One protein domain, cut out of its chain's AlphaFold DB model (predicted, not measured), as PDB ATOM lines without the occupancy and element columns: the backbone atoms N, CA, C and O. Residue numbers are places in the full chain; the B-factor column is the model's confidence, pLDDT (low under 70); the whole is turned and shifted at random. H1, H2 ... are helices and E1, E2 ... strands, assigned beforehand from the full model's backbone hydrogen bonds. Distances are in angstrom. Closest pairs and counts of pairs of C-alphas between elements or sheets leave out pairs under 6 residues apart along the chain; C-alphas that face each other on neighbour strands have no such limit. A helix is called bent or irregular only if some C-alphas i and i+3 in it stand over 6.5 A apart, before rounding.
ATOM      1  N   THR A   8      29.409 -18.153  86.302       73.06
ATOM      2  CA  THR A   8      30.172 -16.897  86.291       73.06
ATOM      3  C   THR A   8      29.300 -15.744  86.803       73.06
ATOM      4  O   THR A   8      28.078 -15.852  86.875       73.06
ATOM      5  N   CYS A   9      29.922 -14.614  87.151       83.81
ATOM      6  CA  CYS A   9      29.218 -13.385  87.555       83.81
ATOM      7  C   CYS A   9      28.917 -12.454  86.363       83.81
ATOM      8  O   CYS A   9      28.820 -11.236  86.538       83.81
ATOM      9  N   TYR A  10      28.849 -13.005  85.144       89.75
ATOM     10  CA  TYR A  10      28.651 -12.238  83.920       89.75
ATOM     11  C   TYR A  10      27.615 -12.891  83.011       89.75
ATOM     12  O   TYR A  10      27.656 -14.093  82.769       89.75
ATOM     13  N   LEU A  11      26.732 -12.066  82.459       91.00
ATOM     14  CA  LEU A  11      25.834 -12.432  81.370       91.00
ATOM     15  C   LEU A  11      26.311 -11.795  80.069       91.00
ATOM     16  O   LEU A  11      26.974 -10.751  80.080       91.00
ATOM     17  N   TYR A  12      25.942 -12.425  78.958       93.06
ATOM     18  CA  TYR A  12      26.324 -11.992  77.619       93.06
ATOM     19  C   TYR A  12      25.114 -11.895  76.675       93.06
ATOM     20  O   TYR A  12      24.998 -12.680  75.735       93.06
ATOM     21  N   PRO A  13      24.139 -11.014  76.975       93.12
ATOM     22  CA  PRO A  13      22.927 -10.904  76.175       93.12
ATOM     23  C   PRO A  13      23.218 -10.366  74.769       93.12
ATOM     24  O   PRO A  13      24.061  -9.484  74.572       93.12
ATOM     25  N   ASP A  14      22.467 -10.900  73.810       95.50
ATOM     26  CA  ASP A  14      22.539 -10.557  72.396       95.50
ATOM     27  C   ASP A  14      21.330  -9.693  71.999       95.50
ATOM     28  O   ASP A  14      20.186 -10.143  72.087       95.50
ATOM     29  N   PHE A  15      21.584  -8.444  71.589       96.50
ATOM     30  CA  PHE A  15      20.556  -7.511  71.114       96.50
ATOM     31  C   PHE A  15      20.491  -7.421  69.581       96.50
ATOM     32  O   PHE A  15      19.746  -6.591  69.059       96.50
ATOM     33  N   GLU A  16      21.214  -8.271  68.843       96.88
ATOM     34  CA  GLU A  16      21.137  -8.339  67.376       96.88
ATOM     35  C   GLU A  16      19.704  -8.467  66.834       96.88
ATOM     36  O   GLU A  16      19.373  -7.737  65.896       96.88
ATOM     37  N   PRO A  17      18.800  -9.276  67.431       96.50
ATOM     38  CA  PRO A  17      17.418  -9.372  66.953       96.50
ATOM     39  C   PRO A  17      16.638  -8.048  66.998       96.50
ATOM     40  O   PRO A  17      15.602  -7.923  66.354       96.50
ATOM     41  N   LEU A  18      17.117  -7.058  67.758       96.38
ATOM     42  CA  LEU A  18      16.491  -5.746  67.916       96.38
ATOM     43  C   LEU A  18      17.190  -4.650  67.101       96.38
ATOM     44  O   LEU A  18      16.847  -3.479  67.256       96.38
ATOM     45  N   ARG A  19      18.160  -4.994  66.245       96.88
ATOM     46  CA  ARG A  19      19.011  -4.038  65.519       96.88
ATOM     47  C   ARG A  19      18.228  -2.928  64.828       96.88
ATOM     48  O   ARG A  19      18.530  -1.755  65.036       96.88
ATOM     49  N   GLU A  20      17.241  -3.287  64.014       96.75
ATOM     50  CA  GLU A  20      16.468  -2.318  63.230       96.75
ATOM     51  C   GLU A  20      15.675  -1.369  64.134       96.75
ATOM     52  O   GLU A  20      15.707  -0.151  63.947       96.75
ATOM     53  N   HIS A  21      15.036  -1.911  65.172       96.12
ATOM     54  CA  HIS A  21      14.304  -1.125  66.165       96.12
ATOM     55  C   HIS A  21      15.229  -0.186  66.943       96.12
ATOM     56  O   HIS A  21      14.941   0.999  67.077       96.12
ATOM     57  N   LEU A  22      16.365  -0.686  67.430       96.56
ATOM     58  CA  LEU A  22      17.346   0.101  68.180       96.56
ATOM     59  C   LEU A  22      17.947   1.228  67.330       96.56
ATOM     60  O   LEU A  22      18.120   2.348  67.821       96.56
ATOM     61  N   ALA A  23      18.208   0.958  66.052       96.69
ATOM     62  CA  ALA A  23      18.664   1.963  65.105       96.69
ATOM     63  C   ALA A  23      17.589   3.030  64.851       96.69
ATOM     64  O   ALA A  23      17.886   4.220  64.937       96.69
ATOM     65  N   GLY A  24      16.345   2.624  64.584       95.81
ATOM     66  CA  GLY A  24      15.249   3.542  64.263       95.81
ATOM     67  C   GLY A  24      14.757   4.369  65.453       95.81
ATOM     68  O   GLY A  24      14.570   5.576  65.330       95.81
ATOM     69  N   ALA A  25      14.566   3.742  66.615       94.62
ATOM     70  CA  ALA A  25      13.997   4.391  67.794       94.62
ATOM     71  C   ALA A  25      15.036   5.139  68.641       94.62
ATOM     72  O   ALA A  25      14.696   6.136  69.281       94.62
ATOM     73  N   HIS A  26      16.291   4.671  68.664       95.25
ATOM     74  CA  HIS A  26      17.311   5.179  69.592       95.25
ATOM     75  C   HIS A  26      18.631   5.589  68.927       95.25
ATOM     76  O   HIS A  26      19.534   6.058  69.624       95.25
ATOM     77  N   GLY A  27      18.767   5.420  67.606       95.56
ATOM     78  CA  GLY A  27      19.993   5.740  66.869       95.56
ATOM     79  C   GLY A  27      21.176   4.816  67.178       95.56
ATOM     80  O   GLY A  27      22.314   5.178  66.897       95.56
ATOM     81  N   VAL A  28      20.933   3.647  67.774       97.56
ATOM     82  CA  VAL A  28      21.975   2.696  68.192       97.56
ATOM     83  C   VAL A  28      22.440   1.866  66.996       97.56
ATOM     84  O   VAL A  28      21.628   1.193  66.363       97.56
ATOM     85  N   ARG A  29      23.745   1.879  66.687       96.94
ATOM     86  CA  ARG A  29      24.322   1.136  65.546       96.94
ATOM     87  C   ARG A  29      25.244  -0.013  65.954       96.94
ATOM     88  O   ARG A  29      25.535  -0.885  65.134       96.94
ATOM     89  N   GLY A  30      25.668  -0.036  67.211       97.19
ATOM     90  CA  GLY A  30      26.486  -1.100  67.781       97.19
ATOM     91  C   GLY A  30      26.524  -1.045  69.303       97.19
ATOM     92  O   GLY A  30      25.898  -0.188  69.934       97.19
ATOM     93  N   GLY A  31      27.274  -1.966  69.903       97.06
ATOM     94  CA  GLY A  31      27.315  -2.161  71.349       97.06
ATOM     95  C   GLY A  31      27.751  -0.918  72.119       97.06
ATOM     96  O   GLY A  31      27.211  -0.660  73.187       97.06
ATOM     97  N   ALA A  32      28.677  -0.117  71.581       97.38
ATOM     98  CA  ALA A  32      29.119   1.123  72.227       97.38
ATOM     99  C   ALA A  32      27.987   2.160  72.344       97.38
ATOM    100  O   ALA A  32      27.817   2.775  73.397       97.38
ATOM    101  N   ASP A  33      27.166   2.313  71.300       97.88
ATOM    102  CA  ASP A  33      26.005   3.209  71.339       97.88
ATOM    103  C   ASP A  33      24.954   2.700  72.327       97.88
ATOM    104  O   ASP A  33      24.343   3.489  73.053       97.88
ATOM    105  N   LEU A  34      24.754   1.376  72.364       97.50
ATOM    106  CA  LEU A  34      23.812   0.722  73.267       97.50
ATOM    107  C   LEU A  34      24.219   0.919  74.730       97.50
ATOM    108  O   LEU A  34      23.396   1.335  75.543       97.50
ATOM    109  N   THR A  35      25.480   0.669  75.086       97.50
ATOM    110  CA  THR A  35      25.946   0.868  76.464       97.50
ATOM    111  C   THR A  35      25.942   2.341  76.854       97.50
ATOM    112  O   THR A  35      25.529   2.667  77.967       97.50
ATOM    113  N   ALA A  36      26.294   3.247  75.938       97.44
ATOM    114  CA  ALA A  36      26.177   4.684  76.166       97.44
ATOM    115  C   ALA A  36      24.718   5.119  76.385       97.44
ATOM    116  O   ALA A  36      24.450   5.963  77.241       97.44
ATOM    117  N   LEU A  37      23.761   4.548  75.643       96.75
ATOM    118  CA  LEU A  37      22.327   4.773  75.851       96.75
ATOM    119  C   LEU A  37      21.879   4.288  77.230       96.75
ATOM    120  O   LEU A  37      21.198   5.022  77.947       96.75
ATOM    121  N   LEU A  38      22.265   3.071  77.606       95.44
ATOM    122  CA  LEU A  38      21.862   2.475  78.876       95.44
ATOM    123  C   LEU A  38      22.426   3.249  80.076       95.44
ATOM    124  O   LEU A  38      21.700   3.510  81.039       95.44
ATOM    125  N   ALA A  39      23.672   3.714  79.968       96.12
ATOM    126  CA  ALA A  39      24.299   4.562  80.969       96.12
ATOM    127  C   ALA A  39      23.604   5.929  81.075       96.12
ATOM    128  O   ALA A  39      23.175   6.309  82.162       96.12
ATOM    129  N   ARG A  40      23.431   6.651  79.955       96.50
ATOM    130  CA  ARG A  40      22.878   8.020  79.969       96.50
ATOM    131  C   ARG A  40      21.408   8.079  80.380       96.50
ATOM    132  O   ARG A  40      21.011   9.011  81.067       96.50
ATOM    133  N   ARG A  41      20.592   7.116  79.934       95.38
ATOM    134  CA  ARG A  41      19.131   7.155  80.114       95.38
ATOM    135  C   ARG A  41      18.675   6.456  81.388       95.38
ATOM    136  O   ARG A  41      17.705   6.894  81.996       95.38
ATOM    137  N   TYR A  42      19.353   5.381  81.789       94.00
ATOM    138  CA  TYR A  42      18.894   4.538  82.895       94.00
ATOM    139  C   TYR A  42      19.910   4.404  84.032       94.00
ATOM    140  O   TYR A  42      19.598   3.748  85.025       94.00
ATOM    141  N   GLY A  43      21.102   5.001  83.909       92.44
ATOM    142  CA  GLY A  43      22.175   4.868  84.899       92.44
ATOM    143  C   GLY A  43      22.803   3.472  84.935       92.44
ATOM    144  O   GLY A  43      23.431   3.110  85.926       92.44
ATOM    145  N   VAL A  44      22.626   2.664  83.882       90.19
ATOM    146  CA  VAL A  44      23.086   1.269  83.843       90.19
ATOM    147  C   VAL A  44      24.421   1.181  83.100       90.19
ATOM    148  O   VAL A  44      24.473   1.280  81.875       90.19
ATOM    149  N   GLY A  45      25.509   0.988  83.848       90.50
ATOM    150  CA  GLY A  45      26.858   0.823  83.299       90.50
ATOM    151  C   GLY A  45      27.129  -0.609  82.833       90.50
ATOM    152  O   GLY A  45      27.121  -1.537  83.641       90.50
ATOM    153  N   LEU A  46      27.390  -0.789  81.537       93.88
ATOM    154  CA  LEU A  46      27.659  -2.081  80.892       93.88
ATOM    155  C   LEU A  46      28.845  -1.951  79.937       93.88
ATOM    156  O   LEU A  46      29.176  -0.850  79.498       93.88
ATOM    157  N   LEU A  47      29.469  -3.078  79.590       96.50
ATOM    158  CA  LEU A  47      30.582  -3.102  78.640       96.50
ATOM    159  C   LEU A  47      30.123  -3.673  77.295       96.50
ATOM    160  O   LEU A  47      29.460  -4.712  77.286       96.50
ATOM    161  N   PRO A  48      30.459  -3.036  76.161       97.69
ATOM    162  CA  PRO A  48      30.132  -3.584  74.853       97.69
ATOM    163  C   PRO A  48      31.014  -4.799  74.551       97.69
ATOM    164  O   PRO A  48      32.160  -4.861  74.998       97.69
ATOM    165  N   GLY A  49      30.517  -5.742  73.747       96.56
ATOM    166  CA  GLY A  49      31.298  -6.905  73.308       96.56
ATOM    167  C   GLY A  49      32.587  -6.516  72.573       96.56
ATOM    168  O   GLY A  49      33.597  -7.212  72.665       96.56
ATOM    169  N   SER A  50      32.604  -5.351  71.919       96.75
ATOM    170  CA  SER A  50      33.793  -4.817  71.247       96.75
ATOM    171  C   SER A  50      34.961  -4.514  72.186       96.75
ATOM    172  O   SER A  50      36.112  -4.607  71.767       96.75
ATOM    173  N   ALA A  51      34.706  -4.257  73.475       96.56
ATOM    174  CA  ALA A  51      35.764  -4.147  74.484       96.56
ATOM    175  C   ALA A  51      36.492  -5.484  74.738       96.56
ATOM    176  O   ALA A  51      37.530  -5.510  75.396       96.56
ATOM    177  N   PHE A  52      35.953  -6.588  74.216       95.31
ATOM    178  CA  PHE A  52      36.476  -7.948  74.339       95.31
ATOM    179  C   PHE A  52      36.851  -8.564  72.984       95.31
ATOM    180  O   PHE A  52      37.033  -9.775  72.893       95.31
ATOM    181  N   GLY A  53      36.987  -7.743  71.937       95.62
ATOM    182  CA  GLY A  53      37.448  -8.179  70.617       95.62
ATOM    183  C   GLY A  53      36.343  -8.507  69.613       95.62
ATOM    184  O   GLY A  53      36.655  -8.936  68.504       95.62
ATOM    185  N   GLU A  54      35.065  -8.292  69.943       96.44
ATOM    186  CA  GLU A  54      34.008  -8.396  68.932       96.44
ATOM    187  C   GLU A  54      34.006  -7.215  67.948       96.44
ATOM    188  O   GLU A  54      34.441  -6.110  68.283       96.44
ATOM    189  N   PRO A  55      33.455  -7.405  66.736       97.31
ATOM    190  CA  PRO A  55      33.256  -6.310  65.796       97.31
ATOM    191  C   PRO A  55      32.454  -5.145  66.398       97.31
ATOM    192  O   PRO A  55      31.455  -5.360  67.082       97.31
ATOM    193  N   GLY A  56      32.822  -3.899  66.077       95.19
ATOM    194  CA  GLY A  56      32.207  -2.696  66.665       95.19
ATOM    195  C   GLY A  56      30.698  -2.548  66.423       95.19
ATOM    196  O   GLY A  56      29.997  -1.957  67.243       95.19
ATOM    197  N   HIS A  57      30.185  -3.128  65.338       95.94
ATOM    198  CA  HIS A  57      28.752  -3.161  65.053       95.94
ATOM    199  C   HIS A  57      27.980  -4.201  65.882       95.94
ATOM    200  O   HIS A  57      26.756  -4.152  65.863       95.94
ATOM    201  N   SER A  58      28.655  -5.128  66.583       97.38
ATOM    202  CA  SER A  58      28.004  -6.167  67.399       97.38
ATOM    203  C   SER A  58      27.138  -5.524  68.474       97.38
ATOM    204  O   SER A  58      27.586  -4.610  69.167       97.38
ATOM    205  N   LEU A  59      25.910  -6.010  68.627       97.75
ATOM    206  CA  LEU A  59      24.959  -5.589  69.655       97.75
ATOM    207  C   LEU A  59      24.996  -6.492  70.897       97.75
ATOM    208  O   LEU A  59      24.040  -6.542  71.669       97.75
ATOM    209  N   ARG A  60      26.113  -7.187  71.131       97.00
ATOM    210  CA  ARG A  60      26.344  -7.923  72.378       97.00
ATOM    211  C   ARG A  60      26.949  -7.033  73.446       97.00
ATOM    212  O   ARG A  60      27.773  -6.155  73.172       97.00
ATOM    213  N   ILE A  61      26.561  -7.292  74.687       95.94
ATOM    214  CA  ILE A  61      27.102  -6.613  75.863       95.94
ATOM    215  C   ILE A  61      27.516  -7.639  76.911       95.94
ATOM    216  O   ILE A  61      26.946  -8.722  77.000       95.94
ATOM    217  N   ARG A  62      28.470  -7.266  77.764       95.19
ATOM    218  CA  ARG A  62      28.809  -8.002  78.978       95.19
ATOM    219  C   ARG A  62      28.205  -7.298  80.185       95.19
ATOM    220  O   ARG A  62      28.572  -6.162  80.496       95.19
ATOM    221  N   ALA A  63      27.313  -7.989  80.884       92.62
ATOM    222  CA  ALA A  63      26.639  -7.486  82.074       92.62
ATOM    223  C   ALA A  63      27.174  -8.183  83.326       92.62
ATOM    224  O   ALA A  63      27.105  -9.405  83.431       92.62
ATOM    225  N   ALA A  64      27.710  -7.418  84.278       91.38
ATOM    226  CA  ALA A  64      28.129  -7.951  85.570       91.38
ATOM    227  C   ALA A  64      26.909  -8.125  86.488       91.38
ATOM    228  O   ALA A  64      26.166  -7.174  86.716       91.38
ATOM    229  N   THR A  65      26.723  -9.315  87.055       88.12
ATOM    230  CA  THR A  65      25.597  -9.618  87.957       88.12
ATOM    231  C   THR A  65      25.958  -9.492  89.432       88.12
ATOM    232  O   THR A  65      25.066  -9.495  90.272       88.12
TER     233      THR A  65
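AT A GLANCE: This is residues 8 to 65 of the 121 residues of the protein "Pyridoxal phosphate-dependent aminotransferase" of Streptomyces sp. SID2131 (UniProt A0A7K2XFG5). A thin ribbon runs through this domain, with the strand E1 between two very short stretches, residues 10 to 11 and residues 47 to 48. The helix H2 begins close to the ribbon and runs away from it, the irregular helix H1 lies farther out, and the small turn H3 lies by the first residue of E1. The printed part has 58 residues with three named helices and one named strand, in the order H1, H2, H3, E1, and its class is mostly helix. It is compact, with a radius of gyration of the C-alphas of 10.7 A and spans of 33 by 24 by 17 A.

IN THESE COORDINATES: Find C-alpha 16 at (21.137, -8.339, 67.376); from there H1, residues 16 to 26, runs 14.2 A. It is irregular: C-alphas 17 and 20 are 8.0 A apart. Next comes H2, residues 31 to 42, 15.8 A long, from C-alpha 31 at (27.315, -2.161, 71.349). H3 is residues 49 to 52, 5.4 A. E1, residues 61 to 64, runs 9.9 A to C-alpha 64 at (28.129, -7.951, 85.570).

HOW THE PARTS SIT: H1 and H2 are near each other, with 8 pairs of C-alphas within 10 A. Look at residues 31 to 32, with which alone H2 only just touches H3, in 3 pairs of C-alphas within 8 A; the closest are Gly 31 and Gly 49, 6.5 A. The closest C-alphas of H3 and E1 are those of Gly 49 and Ile 61, 4.9 A. H1 is apart from H3 and E1. E1 pairs with no named strand, but residues 10 to 11 pair antiparallel with its residues 63 to 64, and residues 47 to 48 with its residues 61 to 62. Every O i to N i+4 pair is within hydrogen-bond range in H2, 5 of 7 are in H1, and H3 is too short for such a pair.

THE WHOLE: The two C-alphas farthest apart are those of Thr 8 and Gly 24, 33.6 A. The printed part has no cut and no long link, and no printed residue is under 70 in pLDDT.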